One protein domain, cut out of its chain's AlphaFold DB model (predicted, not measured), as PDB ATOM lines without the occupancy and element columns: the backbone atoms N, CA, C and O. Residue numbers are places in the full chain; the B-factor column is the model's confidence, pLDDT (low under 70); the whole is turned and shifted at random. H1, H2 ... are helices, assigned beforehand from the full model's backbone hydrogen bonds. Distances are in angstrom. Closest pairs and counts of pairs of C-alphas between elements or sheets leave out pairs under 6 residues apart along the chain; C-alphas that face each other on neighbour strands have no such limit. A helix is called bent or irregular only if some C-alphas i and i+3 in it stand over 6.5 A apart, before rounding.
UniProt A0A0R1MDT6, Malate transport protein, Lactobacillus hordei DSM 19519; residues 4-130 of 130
ATOM      1  N   GLY A   4     -80.530  37.639  72.392       91.12
ATOM      2  CA  GLY A   4     -80.753  38.624  71.334       91.12
ATOM      3  C   GLY A   4     -81.164  40.003  71.856       91.12
ATOM      4  O   GLY A   4     -80.705  41.012  71.326       91.12
ATOM      5  N   VAL A   5     -81.960  40.067  72.931       90.19
ATOM      6  CA  VAL A   5     -82.357  41.344  73.557       90.19
ATOM      7  C   VAL A   5     -81.151  42.017  74.205       90.19
ATOM      8  O   VAL A   5     -80.924  43.203  73.983       90.19
ATOM      9  N   LEU A   6     -80.335  41.247  74.933       90.44
ATOM     10  CA  LEU A   6     -79.106  41.755  75.546       90.44
ATOM     11  C   LEU A   6     -78.156  42.324  74.482       90.44
ATOM     12  O   LEU A   6     -77.668  43.441  74.629       90.44
ATOM     13  N   PHE A   7     -77.911  41.570  73.407       93.06
ATOM     14  CA  PHE A   7     -77.023  42.007  72.334       93.06
ATOM     15  C   PHE A   7     -77.529  43.287  71.662       93.06
ATOM     16  O   PHE A   7     -76.754  44.223  71.477       93.06
ATOM     17  N   ASN A   8     -78.827  43.356  71.352       94.06
ATOM     18  CA  ASN A   8     -79.430  44.541  70.751       94.06
ATOM     19  C   ASN A   8     -79.302  45.767  71.667       94.06
ATOM     20  O   ASN A   8     -78.908  46.839  71.216       94.06
ATOM     21  N   GLN A   9     -79.555  45.601  72.968       94.38
ATOM     22  CA  GLN A   9     -79.427  46.693  73.927       94.38
ATOM     23  C   GLN A   9     -77.978  47.188  74.031       94.38
ATOM     24  O   GLN A   9     -77.737  48.390  73.963       94.38
ATOM     25  N   ILE A  10     -77.003  46.278  74.135       93.56
ATOM     26  CA  ILE A  10     -75.575  46.634  74.152       93.56
ATOM     27  C   ILE A  10     -75.197  47.376  72.864       93.56
ATOM     28  O   ILE A  10     -74.563  48.430  72.922       93.56
ATOM     29  N   PHE A  11     -75.611  46.859  71.706       95.06
ATOM     30  CA  PHE A  11     -75.347  47.479  70.409       95.06
ATOM     31  C   PHE A  11     -75.931  48.895  70.320       95.06
ATOM     32  O   PHE A  11     -75.223  49.829  69.945       95.06
ATOM     33  N   LEU A  12     -77.181  49.084  70.748       94.81
ATOM     34  CA  LEU A  12     -77.838  50.390  70.788       94.81
ATOM     35  C   LEU A  12     -77.051  51.385  71.651       94.81
ATOM     36  O   LEU A  12     -76.845  52.529  71.251       94.81
ATOM     37  N   MET A  13     -76.555  50.949  72.808       93.19
ATOM     38  CA  MET A  13     -75.760  51.797  73.698       93.19
ATOM     39  C   MET A  13     -74.417  52.198  73.074       93.19
ATOM     40  O   MET A  13     -74.007  53.353  73.202       93.19
ATOM     41  N   PHE A  14     -73.766  51.295  72.332       94.38
ATOM     42  CA  PHE A  14     -72.589  51.640  71.527       94.38
ATOM     43  C   PHE A  14     -72.920  52.651  70.423       94.38
ATOM     44  O   PHE A  14     -72.163  53.603  70.229       94.38
ATOM     45  N   CYS A  15     -74.056  52.508  69.735       96.12
ATOM     46  CA  CYS A  15     -74.503  53.488  68.745       96.12
ATOM     47  C   CYS A  15     -74.726  54.873  69.367       96.12
ATOM     48  O   CYS A  15     -74.258  55.867  68.816       96.12
ATOM     49  N   LEU A  16     -75.376  54.956  70.533       93.56
ATOM     50  CA  LEU A  16     -75.562  56.224  71.250       93.56
ATOM     51  C   LEU A  16     -74.224  56.855  71.657       93.56
ATOM     52  O   LEU A  16     -74.038  58.063  71.509       93.56
ATOM     53  N   MET A  17     -73.266  56.042  72.107       92.75
ATOM     54  CA  MET A  17     -71.918  56.510  72.430       92.75
ATOM     55  C   MET A  17     -71.204  57.075  71.193       92.75
ATOM     56  O   MET A  17     -70.624  58.158  71.262       92.75
ATOM     57  N   LEU A  18     -71.296  56.391  70.047       95.75
ATOM     58  CA  LEU A  18     -70.748  56.869  68.773       95.75
ATOM     59  C   LEU A  18     -71.379  58.194  68.337       95.75
ATOM     60  O   LEU A  18     -70.660  59.092  67.903       95.75
ATOM     61  N   LEU A  19     -72.696  58.350  68.490       95.12
ATOM     62  CA  LEU A  19     -73.380  59.610  68.194       95.12
ATOM     63  C   LEU A  19     -72.873  60.755  69.079       95.12
ATOM     64  O   LEU A  19     -72.605  61.840  68.565       95.12
ATOM     65  N   GLY A  20     -72.661  60.509  70.376       92.56
ATOM     66  CA  GLY A  20     -72.053  61.489  71.281       92.56
ATOM     67  C   GLY A  20     -70.641  61.899  70.849       92.56
ATOM     68  O   GLY A  20     -70.315  63.088  70.827       92.56
ATOM     69  N   LEU A  21     -69.818  60.934  70.422       93.19
ATOM     70  CA  LEU A  21     -68.479  61.206  69.888       93.19
ATOM     71  C   LEU A  21     -68.529  62.037  68.598       93.19
ATOM     72  O   LEU A  21     -67.742  62.971  68.440       93.19
ATOM     73  N   LEU A  22     -69.448  61.722  67.681       96.06
ATOM     74  CA  LEU A  22     -69.631  62.474  66.438       96.06
ATOM     75  C   LEU A  22     -70.108  63.904  66.708       96.06
ATOM     76  O   LEU A  22     -69.548  64.835  66.132       96.06
ATOM     77  N   ALA A  23     -71.069  64.088  67.616       94.44
ATOM     78  CA  ALA A  23     -71.581  65.399  68.014       94.44
ATOM     79  C   ALA A  23     -70.483  66.301  68.606       94.44
ATOM     80  O   ALA A  23     -70.431  67.494  68.303       94.44
ATOM     81  N   ASN A  24     -69.567  65.733  69.396       92.94
ATOM     82  CA  ASN A  24     -68.382  66.445  69.874       92.94
ATOM     83  C   ASN A  24     -67.431  66.789  68.708       92.94
ATOM     84  O   ASN A  24     -67.039  67.942  68.537       92.94
ATOM     85  N   LYS A  25     -67.136  65.827  67.820       92.56
ATOM     86  CA  LYS A  25     -66.229  66.046  66.676       92.56
ATOM     87  C   LYS A  25     -66.682  67.151  65.720       92.56
ATOM     88  O   LYS A  25     -65.837  67.892  65.226       92.56
ATOM     89  N   ILE A  26     -67.984  67.276  65.464       95.62
ATOM     90  CA  ILE A  26     -68.537  68.350  64.619       95.62
ATOM     91  C   ILE A  26     -68.736  69.671  65.381       95.62
ATOM     92  O   ILE A  26     -69.304  70.609  64.828       95.62
ATOM     93  N   LYS A  27     -68.272  69.754  66.638       92.00
ATOM     94  CA  LYS A  27     -68.416  70.907  67.545       92.00
ATOM     95  C   LYS A  27     -69.868  71.300  67.825       92.00
ATOM     96  O   LYS A  27     -70.155  72.451  68.138       92.00
ATOM     97  N   PHE A  28     -70.792  70.346  67.732       93.06
ATOM     98  CA  PHE A  28     -72.176  70.561  68.148       93.06
ATOM     99  C   PHE A  28     -72.287  70.576  69.680       93.06
ATOM    100  O   PHE A  28     -73.015  71.387  70.244       93.06
ATOM    101  N   ILE A  29     -71.510  69.724  70.358       91.12
ATOM    102  CA  ILE A  29     -71.395  69.690  71.822       91.12
ATOM    103  C   ILE A  29     -69.972  70.088  72.212       91.12
ATOM    104  O   ILE A  29     -69.011  69.466  71.768       91.12
ATOM    105  N   HIS A  30     -69.854  71.109  73.059       92.25
ATOM    106  CA  HIS A  30     -68.583  71.575  73.620       92.25
ATOM    107  C   HIS A  30     -68.367  70.982  75.019       92.25
ATOM    108  O   HIS A  30     -69.315  70.496  75.636       92.25
ATOM    109  N   GLU A  31     -67.144  71.055  75.552       90.19
ATOM    110  CA  GLU A  31     -66.819  70.522  76.887       90.19
ATOM    111  C   GLU A  31     -67.733  71.077  77.986       90.19
ATOM    112  O   GLU A  31     -68.233  70.316  78.812       90.19
ATOM    113  N   GLN A  32     -68.024  72.382  77.950       93.88
ATOM    114  CA  GLN A  32     -68.953  73.002  78.896       93.88
ATOM    115  C   GLN A  32     -70.349  72.373  78.807       93.88
ATOM    116  O   GLN A  32     -70.894  71.941  79.815       93.88
ATOM    117  N   THR A  33     -70.891  72.231  77.596       93.06
ATOM    118  CA  THR A  33     -72.203  71.607  77.373       93.06
ATOM    119  C   THR A  33     -72.219  70.146  77.824       93.06
ATOM    120  O   THR A  33     -73.201  69.696  78.406       93.06
ATOM    121  N   ALA A  34     -71.141  69.393  77.590       91.88
ATOM    122  CA  ALA A  34     -71.026  68.013  78.054       91.88
ATOM    123  C   ALA A  34     -71.022  67.924  79.592       91.88
ATOM    124  O   ALA A  34     -71.680  67.045  80.160       91.88
ATOM    125  N   ASN A  35     -70.337  68.851  80.267       94.56
ATOM    126  CA  ASN A  35     -70.355  68.958  81.726       94.56
ATOM    127  C   ASN A  35     -71.746  69.337  82.247       94.56
ATOM    128  O   ASN A  35     -72.233  68.711  83.186       94.56
ATOM    129  N   ASP A  36     -72.421  70.294  81.610       95.31
ATOM    130  CA  ASP A  36     -73.774  70.707  81.993       95.31
ATOM    131  C   ASP A  36     -74.777  69.554  81.833       95.31
ATOM    132  O   ASP A  36     -75.560  69.279  82.742       95.31
ATOM    133  N   LEU A  37     -74.701  68.804  80.728       93.62
ATOM    134  CA  LEU A  37     -75.507  67.598  80.517       93.62
ATOM    135  C   LEU A  37     -75.212  66.518  81.565       93.62
ATOM    136  O   LEU A  37     -76.139  65.880  82.061       93.62
ATOM    137  N   THR A  38     -73.943  66.338  81.939       93.06
ATOM    138  CA  THR A  38     -73.546  65.401  83.002       93.06
ATOM    139  C   THR A  38     -74.124  65.824  84.352       93.06
ATOM    140  O   THR A  38     -74.643  64.986  85.085       93.06
ATOM    141  N   ASN A  39     -74.109  67.120  84.666       95.44
ATOM    142  CA  ASN A  39     -74.694  67.650  85.895       95.44
ATOM    143  C   ASN A  39     -76.216  67.476  85.922       95.44
ATOM    144  O   ASN A  39     -76.754  67.028  86.932       95.44
ATOM    145  N   ILE A  40     -76.914  67.757  84.817       95.94
ATOM    146  CA  ILE A  40     -78.358  67.493  84.698       95.94
ATOM    147  C   ILE A  40     -78.632  66.005  84.926       95.94
ATOM    148  O   ILE A  40     -79.524  65.637  85.691       95.94
ATOM    149  N   LEU A  41     -77.843  65.136  84.299       92.69
ATOM    150  CA  LEU A  41     -77.999  63.697  84.439       92.69
ATOM    151  C   LEU A  41     -77.818  63.251  85.900       92.69
ATOM    152  O   LEU A  41     -78.670  62.549  86.431       92.69
ATOM    153  N   LEU A  42     -76.747  63.690  86.565       93.00
ATOM    154  CA  LEU A  42     -76.413  63.280  87.931       93.00
ATOM    155  C   LEU A  42     -77.345  63.873  88.991       93.00
ATOM    156  O   LEU A  42     -77.764  63.155  89.896       93.00
ATOM    157  N   TYR A  43     -77.656  65.165  88.898       95.12
ATOM    158  CA  TYR A  43     -78.369  65.888  89.953       95.12
ATOM    159  C   TYR A  43     -79.879  65.955  89.748       95.12
ATOM    160  O   TYR A  43     -80.597  66.194  90.715       95.12
ATOM    161  N   LEU A  44     -80.373  65.743  88.524       95.12
ATOM    162  CA  LEU A  44     -81.804  65.783  88.222       95.12
ATOM    163  C   LEU A  44     -82.319  64.425  87.744       95.12
ATOM    164  O   LEU A  44     -83.236  63.869  88.342       95.12
ATOM    165  N   VAL A  45     -81.727  63.859  86.689       93.81
ATOM    166  CA  VAL A  45     -82.264  62.635  86.071       93.81
ATOM    167  C   VAL A  45     -82.094  61.425  86.988       93.81
ATOM    168  O   VAL A  45     -83.056  60.689  87.185       93.81
ATOM    169  N   SER A  46     -80.914  61.231  87.581       91.62
ATOM    170  CA  SER A  46     -80.644  60.116  88.497       91.62
ATOM    171  C   SER A  46     -81.594  60.073  89.701       91.62
ATOM    172  O   SER A  46     -82.205  59.025  89.906       91.62
ATOM    173  N   PRO A  47     -81.807  61.154  90.483       93.31
ATOM    174  CA  PRO A  47     -82.763  61.098  91.588       93.31
ATOM    175  C   PRO A  47     -84.203  60.872  91.114       93.31
ATOM    176  O   PRO A  47     -84.920  60.091  91.735       93.31
ATOM    177  N   CYS A  48     -84.628  61.471  89.995       93.56
ATOM    178  CA  CYS A  48     -85.950  61.195  89.425       93.56
ATOM    179  C   CYS A  48     -86.110  59.724  89.009       93.56
ATOM    180  O   CYS A  48     -87.168  59.135  89.226       93.56
ATOM    181  N   LEU A  49     -85.066  59.123  88.434       91.12
ATOM    182  CA  LEU A  49     -85.053  57.720  88.030       91.12
ATOM    183  C   LEU A  49     -85.146  56.783  89.236       91.12
ATOM    184  O   LEU A  49     -85.915  55.826  89.184       91.12
ATOM    185  N   ILE A  50     -84.422  57.091  90.318       91.75
ATOM    186  CA  ILE A  50     -84.521  56.363  91.587       91.75
ATOM    187  C   ILE A  50     -85.949  56.479  92.131       91.75
ATOM    188  O   ILE A  50     -86.587  55.470  92.387       91.75
ATOM    189  N   ILE A  51     -86.518  57.681  92.242       93.50
ATOM    190  CA  ILE A  51     -87.890  57.843  92.759       93.50
ATOM    191  C   ILE A  51     -88.893  57.029  91.927       93.50
ATOM    192  O   ILE A  51     -89.701  56.291  92.489       93.50
ATOM    193  N   LYS A  52     -88.798  57.109  90.595       91.38
ATOM    194  CA  LYS A  52     -89.651  56.350  89.676       91.38
ATOM    195  C   LYS A  52     -89.498  54.838  89.863       91.38
ATOM    196  O   LYS A  52     -90.485  54.113  89.788       91.38
ATOM    197  N   SER A  53     -88.284  54.330  90.083       91.25
ATOM    198  CA  SER A  53     -88.065  52.885  90.212       91.25
ATOM    199  C   SER A  53     -88.687  52.302  91.481       91.25
ATOM    200  O   SER A  53     -89.101  51.143  91.474       91.25
ATOM    201  N   PHE A  54     -88.828  53.116  92.531       91.00
ATOM    202  CA  PHE A  54     -89.523  52.766  93.772       91.00
ATOM    203  C   PHE A  54     -91.044  52.994  93.727       91.00
ATOM    204  O   PHE A  54     -91.738  52.597  94.666       91.00
ATOM    205  N   GLU A  55     -91.589  53.558  92.644       90.62
ATOM    206  CA  GLU A  55     -93.030  53.755  92.433       90.62
ATOM    207  C   GLU A  55     -93.731  52.438  92.042       90.62
ATOM    208  O   GLU A  55     -94.299  52.270  90.965       90.62
ATOM    209  N   ILE A  56     -93.672  51.452  92.937       86.12
ATOM    210  CA  ILE A  56     -94.306  50.145  92.779       86.12
ATOM    211  C   ILE A  56     -95.112  49.793  94.032       86.12
ATOM    212  O   ILE A  56     -94.752  50.169  95.146       86.12
ATOM    213  N   HIS A  57     -96.197  49.026  93.881       86.94
ATOM    214  CA  HIS A  57     -97.039  48.617  95.019       86.94
ATOM    215  C   HIS A  57     -96.219  47.945  96.117       86.94
ATOM    216  O   HIS A  57     -95.349  47.156  95.799       86.94
ATOM    217  N   TYR A  58     -96.496  48.155  97.396       88.06
ATOM    218  CA  TYR A  58     -95.740  47.471  98.449       88.06
ATOM    219  C   TYR A  58     -95.947  45.938  98.443       88.06
ATOM    220  O   TYR A  58     -97.014  45.440  98.086       88.06
ATOM    221  N   SER A  59     -94.912  45.182  98.830       91.75
ATOM    222  CA  SER A  59     -94.971  43.735  99.086       91.75
ATOM    223  C   SER A  59     -93.830  43.320 100.015       91.75
ATOM    224  O   SER A  59     -92.672  43.578  99.686       91.75
ATOM    225  N   ALA A  60     -94.131  42.609 101.107       92.81
ATOM    226  CA  ALA A  60     -93.130  42.141 102.076       92.81
ATOM    227  C   ALA A  60     -91.996  41.341 101.408       92.81
ATOM    228  O   ALA A  60     -90.826  41.666 101.569       92.81
ATOM    229  N   GLN A  61     -92.345  40.410 100.514       93.56
ATOM    230  CA  GLN A  61     -91.366  39.622  99.756       93.56
ATOM    231  C   GLN A  61     -90.366  40.482  98.957       93.56
ATOM    232  O   GLN A  61     -89.208  40.102  98.798       93.56
ATOM    233  N   ARG A  62     -90.795  41.637  98.429       90.88
ATOM    234  CA  ARG A  62     -89.913  42.513  97.641       90.88
ATOM    235  C   ARG A  62     -88.981  43.318  98.526       90.88
ATOM    236  O   ARG A  62     -87.843  43.541  98.131       90.88
ATOM    237  N   LEU A  63     -89.441  43.694  99.718       92.50
ATOM    238  CA  LEU A  63     -88.591  44.308 100.728       92.50
ATOM    239  C   LEU A  63     -87.489  43.337 101.178       92.50
ATOM    240  O   LEU A  63     -86.325  43.723 101.203       92.50
ATOM    241  N   ASP A  64     -87.828  42.071 101.430       94.88
ATOM    242  CA  ASP A  64     -86.842  41.049 101.813       94.88
ATOM    243  C   ASP A  64     -85.792  40.833 100.715       94.88
ATOM    244  O   ASP A  64     -84.590  40.782 100.982       94.88
ATOM    245  N   GLN A  65     -86.228  40.767  99.453       93.88
ATOM    246  CA  GLN A  65     -85.324  40.659  98.306       93.88
ATOM    247  C   GLN A  65     -84.439  41.898  98.143       93.88
ATOM    248  O   GLN A  65     -83.251  41.760  97.862       93.88
ATOM    249  N   LEU A  66     -84.991  43.097  98.344       93.62
ATOM    250  CA  LEU A  66     -84.229  44.343  98.293       93.62
ATOM    251  C   LEU A  66     -83.141  44.365  99.377       93.62
ATOM    252  O   LEU A  66     -81.993  44.682  99.081       93.62
ATOM    253  N   LEU A  67     -83.467  43.965 100.609       94.81
ATOM    254  CA  LEU A  67     -82.506  43.881 101.717       94.81
ATOM    255  C   LEU A  67     -81.417  42.830 101.466       94.81
ATOM    256  O   LEU A  67     -80.238  43.059 101.762       94.81
ATOM    257  N   LEU A  68     -81.779  41.689 100.879       95.69
ATOM    258  CA  LEU A  68     -80.818  40.668 100.467       95.69
ATOM    259  C   LEU A  68     -79.857  41.201  99.397       95.69
ATOM    260  O   LEU A  68     -78.651  40.963  99.468       95.69
ATOM    261  N   ILE A  69     -80.359  41.959  98.422       94.25
ATOM    262  CA  ILE A  69     -79.526  42.558  97.374       94.25
ATOM    263  C   ILE A  69     -78.626  43.648  97.961       94.25
ATOM    264  O   ILE A  69     -77.427  43.638  97.695       94.25
ATOM    265  N   ALA A  70     -79.155  44.519  98.821       93.69
ATOM    266  CA  ALA A  70     -78.382  45.570  99.475       93.69
ATOM    267  C   ALA A  70     -77.239  45.000 100.336       93.69
ATOM    268  O   ALA A  70     -76.097  45.457 100.253       93.69
ATOM    269  N   SER A  71     -77.508  43.948 101.116       95.62
ATOM    270  CA  SER A  71     -76.469  43.254 101.890       95.62
ATOM    271  C   SER A  71     -75.446  42.547 100.993       95.62
ATOM    272  O   SER A  71     -74.241  42.644 101.237       95.62
ATOM    273  N   SER A  72     -75.889  41.918  99.902       95.25
ATOM    274  CA  SER A  72     -74.995  41.306  98.909       95.25
ATOM    275  C   SER A  72     -74.100  42.344  98.223       95.25
ATOM    276  O   SER A  72     -72.914  42.089  98.014       95.25
ATOM    277  N   MET A  73     -74.621  43.539  97.926       93.50
ATOM    278  CA  MET A  73     -73.841  44.646  97.367       93.50
ATOM    279  C   MET A  73     -72.728  45.086  98.318       93.50
ATOM    280  O   MET A  73     -71.596  45.249  97.872       93.50
ATOM    281  N   LEU A  74     -73.000  45.213  99.623       94.50
ATOM    282  CA  LEU A  74     -71.963  45.543 100.612       94.50
ATOM    283  C   LEU A  74     -70.818  44.523 100.601       94.50
ATOM    284  O   LEU A  74     -69.646  44.905 100.652       94.50
ATOM    285  N   ILE A  75     -71.144  43.233 100.486       96.38
ATOM    286  CA  ILE A  75     -70.148  42.159 100.398       96.38
ATOM    287  C   ILE A  75     -69.348  42.280  99.095       96.38
ATOM    288  O   ILE A  75     -68.117  42.280  99.133       96.38
ATOM    289  N   ILE A  76     -70.019  42.442  97.951       95.06
ATOM    290  CA  ILE A  76     -69.369  42.556  96.636       95.06
ATOM    291  C   ILE A  76     -68.444  43.776  96.580       95.06
ATOM    292  O   ILE A  76     -67.300  43.643  96.149       95.06
ATOM    293  N   TYR A  77     -68.881  44.942  97.060       94.44
ATOM    294  CA  TYR A  77     -68.040  46.138  97.107       94.44
ATOM    295  C   TYR A  77     -66.854  45.968  98.059       94.44
ATOM    296  O   TYR A  77     -65.740  46.372  97.725       94.44
ATOM    297  N   SER A  78     -67.046  45.317  99.209       95.56
ATOM    298  CA  SER A  78     -65.946  45.009 100.132       95.56
ATOM    299  C   SER A  78     -64.895  44.109  99.474       95.56
ATOM    300  O   SER A  78     -63.695  44.381  99.568       95.56
ATOM    301  N   LEU A  79     -65.340  43.081  98.744       96.31
ATOM    302  CA  LEU A  79     -64.467  42.205  97.963       96.31
ATOM    303  C   LEU A  79     -63.762  42.970  96.838       96.31
ATOM    304  O   LEU A  79     -62.550  42.844  96.697       96.31
ATOM    305  N   GLN A  80     -64.469  43.813  96.082       94.94
ATOM    306  CA  GLN A  80     -63.866  44.638  95.031       94.94
ATOM    307  C   GLN A  80     -62.808  45.596  95.584       94.94
ATOM    308  O   GLN A  80     -61.741  45.726  94.988       94.94
ATOM    309  N   ILE A  81     -63.054  46.232  96.733       94.75
ATOM    310  CA  ILE A  81     -62.073  47.099  97.397       94.75
ATOM    311  C   ILE A  81     -60.827  46.295  97.785       94.75
ATOM    312  O   ILE A  81     -59.705  46.761  97.574       94.75
ATOM    313  N   LEU A  82     -61.001  45.088  98.331       95.56
ATOM    314  CA  LEU A  82     -59.888  44.214  98.696       95.56
ATOM    315  C   LEU A  82     -59.098  43.765  97.458       95.56
ATOM    316  O   LEU A  82     -57.882  43.946  97.410       95.56
ATOM    317  N   CYS A  83     -59.780  43.251  96.433       95.56
ATOM    318  CA  CYS A  83     -59.171  42.840  95.170       95.56
ATOM    319  C   CYS A  83     -58.426  44.001  94.503       95.56
ATOM    320  O   CYS A  83     -57.281  43.842  94.097       95.56
ATOM    321  N   SER A  84     -59.029  45.188  94.460       94.94
ATOM    322  CA  SER A  84     -58.427  46.404  93.911       94.94
ATOM    323  C   SER A  84     -57.145  46.795  94.658       94.94
ATOM    324  O   SER A  84     -56.129  47.124  94.042       94.94
ATOM    325  N   LYS A  85     -57.127  46.684  95.995       91.50
ATOM    326  CA  LYS A  85     -55.907  46.910  96.786       91.50
ATOM    327  C   LYS A  85     -54.799  45.916  96.447       91.50
ATOM    328  O   LYS A  85     -53.658  46.353  96.347       91.50
ATOM    329  N   LEU A  86     -55.127  44.634  96.280       93.94
ATOM    330  CA  LEU A  86     -54.159  43.573  95.991       93.94
ATOM    331  C   LEU A  86     -53.610  43.670  94.562       93.94
ATOM    332  O   LEU A  86     -52.398  43.700  94.373       93.94
ATOM    333  N   ILE A  87     -54.492  43.786  93.566       94.88
ATOM    334  CA  ILE A  87     -54.133  43.820  92.140       94.88
ATOM    335  C   ILE A  87     -53.292  45.061  91.821       94.88
ATOM    336  O   ILE A  87     -52.267  44.965  91.151       94.88
ATOM    337  N   PHE A  88     -53.686  46.230  92.335       93.50
ATOM    338  CA  PHE A  88     -53.000  47.495  92.050       93.50
ATOM    339  C   PHE A  88     -51.968  47.885  93.119       93.50
ATOM    340  O   PHE A  88     -51.527  49.036  93.158       93.50
ATOM    341  N   HIS A  89     -51.561  46.962  93.998       89.44
ATOM    342  CA  HIS A  89     -50.526  47.231  95.006       89.44
ATOM    343  C   HIS A  89     -49.184  47.610  94.362       89.44
ATOM    344  O   HIS A  89     -48.536  48.546  94.821       89.44
ATOM    345  N   ALA A  90     -48.814  46.934  93.271       88.56
ATOM    346  CA  ALA A  90     -47.533  47.109  92.586       88.56
ATOM    347  C   ALA A  90     -47.446  48.371  91.702       88.56
ATOM    348  O   ALA A  90     -46.387  48.660  91.149       88.56
ATOM    349  N   VAL A  91     -48.538  49.131  91.548       92.62
ATOM    350  CA  VAL A  91     -48.520  50.392  90.792       92.62
ATOM    351  C   VAL A  91     -47.765  51.447  91.602       92.62
ATOM    352  O   VAL A  91     -48.233  51.871  92.658       92.62
ATOM    353  N   THR A  92     -46.600  51.857  91.102       90.88
ATOM    354  CA  THR A  92     -45.664  52.756  91.795       90.88
ATOM    355  C   THR A  92     -46.069  54.224  91.729       90.88
ATOM    356  O   THR A  92     -45.844  54.948  92.694       90.88
ATOM    357  N   ASP A  93     -46.685  54.669  90.628       95.81
ATOM    358  CA  ASP A  93     -47.219  56.029  90.511       95.81
ATOM    359  C   ASP A  93     -48.473  56.180  91.395       95.81
ATOM    360  O   ASP A  93     -49.510  55.571  91.100       95.81
ATOM    361  N   PRO A  94     -48.439  57.025  92.446       91.81
ATOM    362  CA  PRO A  94     -49.572  57.210  93.347       91.81
ATOM    363  C   PRO A  94     -50.835  57.747  92.659       91.81
ATOM    364  O   PRO A  94     -51.951  57.451  93.098       91.81
ATOM    365  N   ARG A  95     -50.694  58.544  91.589       94.25
ATOM    366  CA  ARG A  95     -51.833  59.088  90.834       94.25
ATOM    367  C   ARG A  95     -52.496  57.983  90.027       94.25
ATOM    368  O   ARG A  95     -53.704  57.777  90.153       94.25
ATOM    369  N   LEU A  96     -51.701  57.237  89.263       94.00
ATOM    370  CA  LEU A  96     -52.187  56.114  88.466       94.00
ATOM    371  C   LEU A  96     -52.792  55.021  89.353       94.00
ATOM    372  O   LEU A  96     -53.852  54.481  89.036       94.00
ATOM    373  N   GLN A  97     -52.173  54.744  90.502       93.19
ATOM    374  CA  GLN A  97     -52.685  53.788  91.477       93.19
ATOM    375  C   GLN A  97     -54.064  54.207  92.007       93.19
ATOM    376  O   GLN A  97     -54.952  53.371  92.152       93.19
ATOM    377  N   ARG A  98     -54.280  55.500  92.286       92.12
ATOM    378  CA  ARG A  98     -55.584  55.998  92.746       92.12
ATOM    379  C   ARG A  98     -56.652  55.874  91.660       92.12
ATOM    380  O   ARG A  98     -57.748  55.402  91.953       92.12
ATOM    381  N   ILE A  99     -56.327  56.267  90.428       93.62
ATOM    382  CA  ILE A  99     -57.255  56.231  89.287       93.62
ATOM    383  C   ILE A  99     -57.660  54.789  88.963       93.62
ATOM    384  O   ILE A  99     -58.847  54.503  88.834       93.62
ATOM    385  N   THR A 100     -56.696  53.868  88.887       93.38
ATOM    386  CA  THR A 100     -56.956  52.446  88.594       93.38
ATOM    387  C   THR A 100     -57.767  51.772  89.695       93.38
ATOM    388  O   THR A 100     -58.749  51.091  89.395       93.38
ATOM    389  N   LYS A 101     -57.442  52.029  90.972       93.19
ATOM    390  CA  LYS A 101     -58.228  51.501  92.093       93.19
ATOM    391  C   LYS A 101     -59.672  51.988  92.050       93.19
ATOM    392  O   LYS A 101     -60.582  51.175  92.189       93.19
ATOM    393  N   PHE A 102     -59.874  53.290  91.843       92.25
ATOM    394  CA  PHE A 102     -61.204  53.890  91.780       92.25
ATOM    395  C   PHE A 102     -62.009  53.366  90.584       92.25
ATOM    396  O   PHE A 102     -63.118  52.877  90.777       92.25
ATOM    397  N   GLY A 103     -61.433  53.387  89.378       91.44
ATOM    398  CA  GLY A 103     -62.103  52.930  88.157       91.44
ATOM    399  C   GLY A 103     -62.427  51.434  88.142       91.44
ATOM    400  O   GLY A 103     -63.379  51.024  87.486       91.44
ATOM    401  N   SER A 104     -61.678  50.616  88.887       91.94
ATOM    402  CA  SER A 104     -61.967  49.184  89.028       91.94
ATOM    403  C   SER A 104     -63.104  48.879  90.007       91.94
ATOM    404  O   SER A 104     -63.724  47.827  89.877       91.94
ATOM    405  N   ILE A 105     -63.333  49.732  91.010       92.75
ATOM    406  CA  ILE A 105     -64.386  49.538  92.022       92.75
ATOM    407  C   ILE A 105     -65.692  50.170  91.531       92.75
ATOM    408  O   ILE A 105     -66.752  49.555  91.566       92.75
ATOM    409  N   TYR A 106     -65.618  51.404  91.036       89.56
ATOM    410  CA  TYR A 106     -66.781  52.170  90.605       89.56
ATOM    411  C   TYR A 106     -66.925  52.093  89.090       89.56
ATOM    412  O   TYR A 106     -66.435  52.938  88.343       89.56
ATOM    413  N   SER A 107     -67.604  51.041  88.638       84.06
ATOM    414  CA  SER A 107     -68.012  50.917  87.240       84.06
ATOM    415  C   SER A 107     -69.183  51.850  86.912       84.06
ATOM    416  O   SER A 107     -69.891  52.338  87.795       84.06
ATOM    417  N   ASN A 108     -69.446  52.055  85.623       84.75
ATOM    418  CA  ASN A 108     -70.623  52.786  85.158       84.75
ATOM    419  C   ASN A 108     -71.899  51.909  85.209       84.75
ATOM    420  O   ASN A 108     -72.574  51.694  84.203       84.75
ATOM    421  N   ALA A 109     -72.209  51.352  86.383       82.62
ATOM    422  CA  ALA A 109     -73.360  50.472  86.575       82.62
ATOM    423  C   ALA A 109     -74.697  51.226  86.480       82.62
ATOM    424  O   ALA A 109     -75.675  50.662  86.006       82.62
ATOM    425  N   GLY A 110     -74.733  52.509  86.853       82.25
ATOM    426  CA  GLY A 110     -75.938  53.335  86.739       82.25
ATOM    427  C   GLY A 110     -76.356  53.558  85.284       82.25
ATOM    428  O   GLY A 110     -77.465  53.203  84.897       82.25
ATOM    429  N   PHE A 111     -75.466  54.084  84.436       82.00
ATOM    430  CA  PHE A 111     -75.849  54.424  83.060       82.00
ATOM    431  C   PHE A 111     -75.852  53.221  82.123       82.00
ATOM    432  O   PHE A 111     -76.658  53.186  81.197       82.00
ATOM    433  N   ILE A 112     -74.977  52.232  82.350       87.56
ATOM    434  CA  ILE A 112     -74.942  51.026  81.514       87.56
ATOM    435  C   ILE A 112     -75.871  49.931  82.041       87.56
ATOM    436  O   ILE A 112     -76.587  49.296  81.267       87.56
ATOM    437  N   GLY A 113     -75.893  49.715  83.354       90.19
ATOM    438  CA  GLY A 113     -76.652  48.633  83.975       90.19
ATOM    439  C   GLY A 113     -78.159  48.862  83.949       90.19
ATOM    440  O   GLY A 113     -78.883  47.924  83.625       90.19
ATOM    441  N   ILE A 114     -78.647  50.084  84.205       91.38
ATOM    442  CA  ILE A 114     -80.096  50.347  84.245       91.38
ATOM    443  C   ILE A 114     -80.780  50.038  82.898       91.38
ATOM    444  O   ILE A 114     -81.747  49.274  82.909       91.38
ATOM    445  N   PRO A 115     -80.305  50.520  81.728       91.06
ATOM    446  CA  PRO A 115     -80.916  50.171  80.443       91.06
ATOM    447  C   PRO A 115     -80.849  48.672  80.124       91.06
ATOM    448  O   PRO A 115     -81.806  48.114  79.589       91.06
ATOM    449  N   LEU A 116     -79.751  47.997  80.484       91.56
ATOM    450  CA  LEU A 116     -79.614  46.550  80.289       91.56
ATOM    451  C   LEU A 116     -80.618  45.773  81.140       91.56
ATOM    452  O   LEU A 116     -81.343  44.924  80.623       91.56
ATOM    453  N   VAL A 117     -80.707  46.095  82.428       92.12
ATOM    454  CA  VAL A 117     -81.649  45.468  83.357       92.12
ATOM    455  C   VAL A 117     -83.089  45.773  82.952       92.12
ATOM    456  O   VAL A 117     -83.911  44.861  82.932       92.12
ATOM    457  N   SER A 118     -83.386  47.008  82.544       91.12
ATOM    458  CA  SER A 118     -84.698  47.398  82.019       91.12
ATOM    459  C   SER A 118     -85.076  46.583  80.776       91.12
ATOM    460  O   SER A 118     -86.181  46.050  80.712       91.12
ATOM    461  N   SER A 119     -84.148  46.379  79.833       91.06
ATOM    462  CA  SER A 119     -84.411  45.588  78.619       91.06
ATOM    463  C   SER A 119     -84.699  44.106  78.899       91.06
ATOM    464  O   SER A 119     -85.451  43.469  78.164       91.06
ATOM    465  N   LEU A 120     -84.115  43.547  79.964       91.75
ATOM    466  CA  LEU A 120     -84.229  42.125  80.298       91.75
ATOM    467  C   LEU A 120     -85.366  41.817  81.272       91.75
ATOM    468  O   LEU A 120     -86.006  40.772  81.160       91.75
ATOM    469  N   PHE A 121     -85.570  42.692  82.253       89.81
ATOM    470  CA  PHE A 121     -86.400  42.442  83.430       89.81
ATOM    471  C   PHE A 121     -87.483  43.512  83.637       89.81
ATOM    472  O   PHE A 121     -88.267  43.413  84.586       89.81
ATOM    473  N   GLY A 122     -87.543  44.522  82.763       89.00
ATOM    474  CA  GLY A 122     -88.488  45.632  82.850       89.00
ATOM    475  C   GLY A 122     -88.323  46.447  84.131       89.00
ATOM    476  O   GLY A 122     -87.276  46.426  84.783       89.00
ATOM    477  N   ASP A 123     -89.394  47.130  84.529       86.06
ATOM    478  CA  ASP A 123     -89.401  48.019  85.699       86.06
ATOM    479  C   ASP A 123     -89.075  47.288  87.010       86.06
ATOM    480  O   ASP A 123     -88.452  47.854  87.906       86.06
ATOM    481  N   ARG A 124     -89.409  45.992  87.106       87.50
ATOM    482  CA  ARG A 124     -89.060  45.170  88.276       87.50
ATOM    483  C   ARG A 124     -87.555  45.031  88.448       87.50
ATOM    484  O   ARG A 124     -87.078  45.053  89.572       87.50
ATOM    485  N   GLY A 125     -86.810  44.870  87.357       88.25
ATOM    486  CA  GLY A 125     -85.352  44.839  87.430       88.25
ATOM    487  C   GLY A 125     -84.787  46.199  87.825       88.25
ATOM    488  O   GLY A 125     -83.866  46.267  88.634       88.25
ATOM    489  N   VAL A 126     -85.368  47.274  87.284       89.00
ATOM    490  CA  VAL A 126     -84.937  48.648  87.573       89.00
ATOM    491  C   VAL A 126     -85.081  48.971  89.065       89.00
ATOM    492  O   VAL A 126     -84.168  49.562  89.633       89.00
ATOM    493  N   PHE A 127     -86.148  48.503  89.719       91.62
ATOM    494  CA  PHE A 127     -86.330  48.610  91.174       91.62
ATOM    495  C   PHE A 127     -85.160  48.031  91.986       91.62
ATOM    496  O   PHE A 127     -84.767  48.608  92.990       91.62
ATOM    497  N   TYR A 128     -84.589  46.899  91.564       90.56
ATOM    498  CA  TYR A 128     -83.518  46.233  92.315       90.56
ATOM    499  C   TYR A 128     -82.108  46.764  92.023       90.56
ATOM    500  O   TYR A 128     -81.179  46.435  92.759       90.56
ATOM    501  N   VAL A 129     -81.922  47.511  90.929       89.06
ATOM    502  CA  VAL A 129     -80.607  48.028  90.503       89.06
ATOM    503  C   VAL A 129     -80.440  49.534  90.750       89.06
ATOM    504  O   VAL A 129     -79.318  50.028  90.649       89.06
ATOM    505  N   SER A 130     -81.537  50.250  91.021       84.62
ATOM    506  CA  SER A 130     -81.531  51.682  91.371       84.62
ATOM    507  C   SER A 130     -81.091  51.899  92.810       84.62
ATOM    508  O   SER A 130     -80.383  52.901  93.038       84.62
TER     509      SER A 130
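Overview. This is residues 4 to 130 of the 130 residues of the protein "Malate transport protein" of Lactobacillus hordei DSM 19519 (UniProt A0A0R1MDT6). Long helix H3, with H4 folded back over its residues 77 to 85, makes one side of a loose, open frame. H1 and H2 form a V opposite, and kinked H5 packs at its mouth. The 127 printed residues, class all helix, hold H1 to H5 in order; radius of gyration of the C-alphas 18.0 A, spans 48 by 41 by 32 A.

Along the chain. Find H3, residues 60 to 87, at C-alpha 60 (-93.130, 42.141, 102.076); it runs 40.3 A. H4 is 94 to 105; H1, 4 to 25, spans 31.4 A; H2, 31 to 53, 30.7 A. H5, 109 to 129, ends at (-80.607, 48.028, 90.503), irregular: C-alphas 120 and 123 are 9.5 A apart.

Arrangement. H3 and H4 touch as a hairpin, closest C-alphas Ser 84 and Lys 101, 5.4 A. H5 touches H1 with residues 112 to 120 alone, closest C-alphas Leu 116 and Gln 9, 6.4 A. It touches H2 with 123 to 127 alone, closest C-alphas Phe 127 and Ser 53, 4.7 A. H1 and H3 are apart. Every O i to N i+4 pair is within hydrogen-bond range in H1, H3 and H4; H2 has 17 of 19, H5 12 of 17.

Size, cuts and confidence. The farthest C-alphas, Ile 26 and Ala 60, are 51.9 A apart. The printed part has no cut and no long link; no printed residue is under 70 in pLDDT.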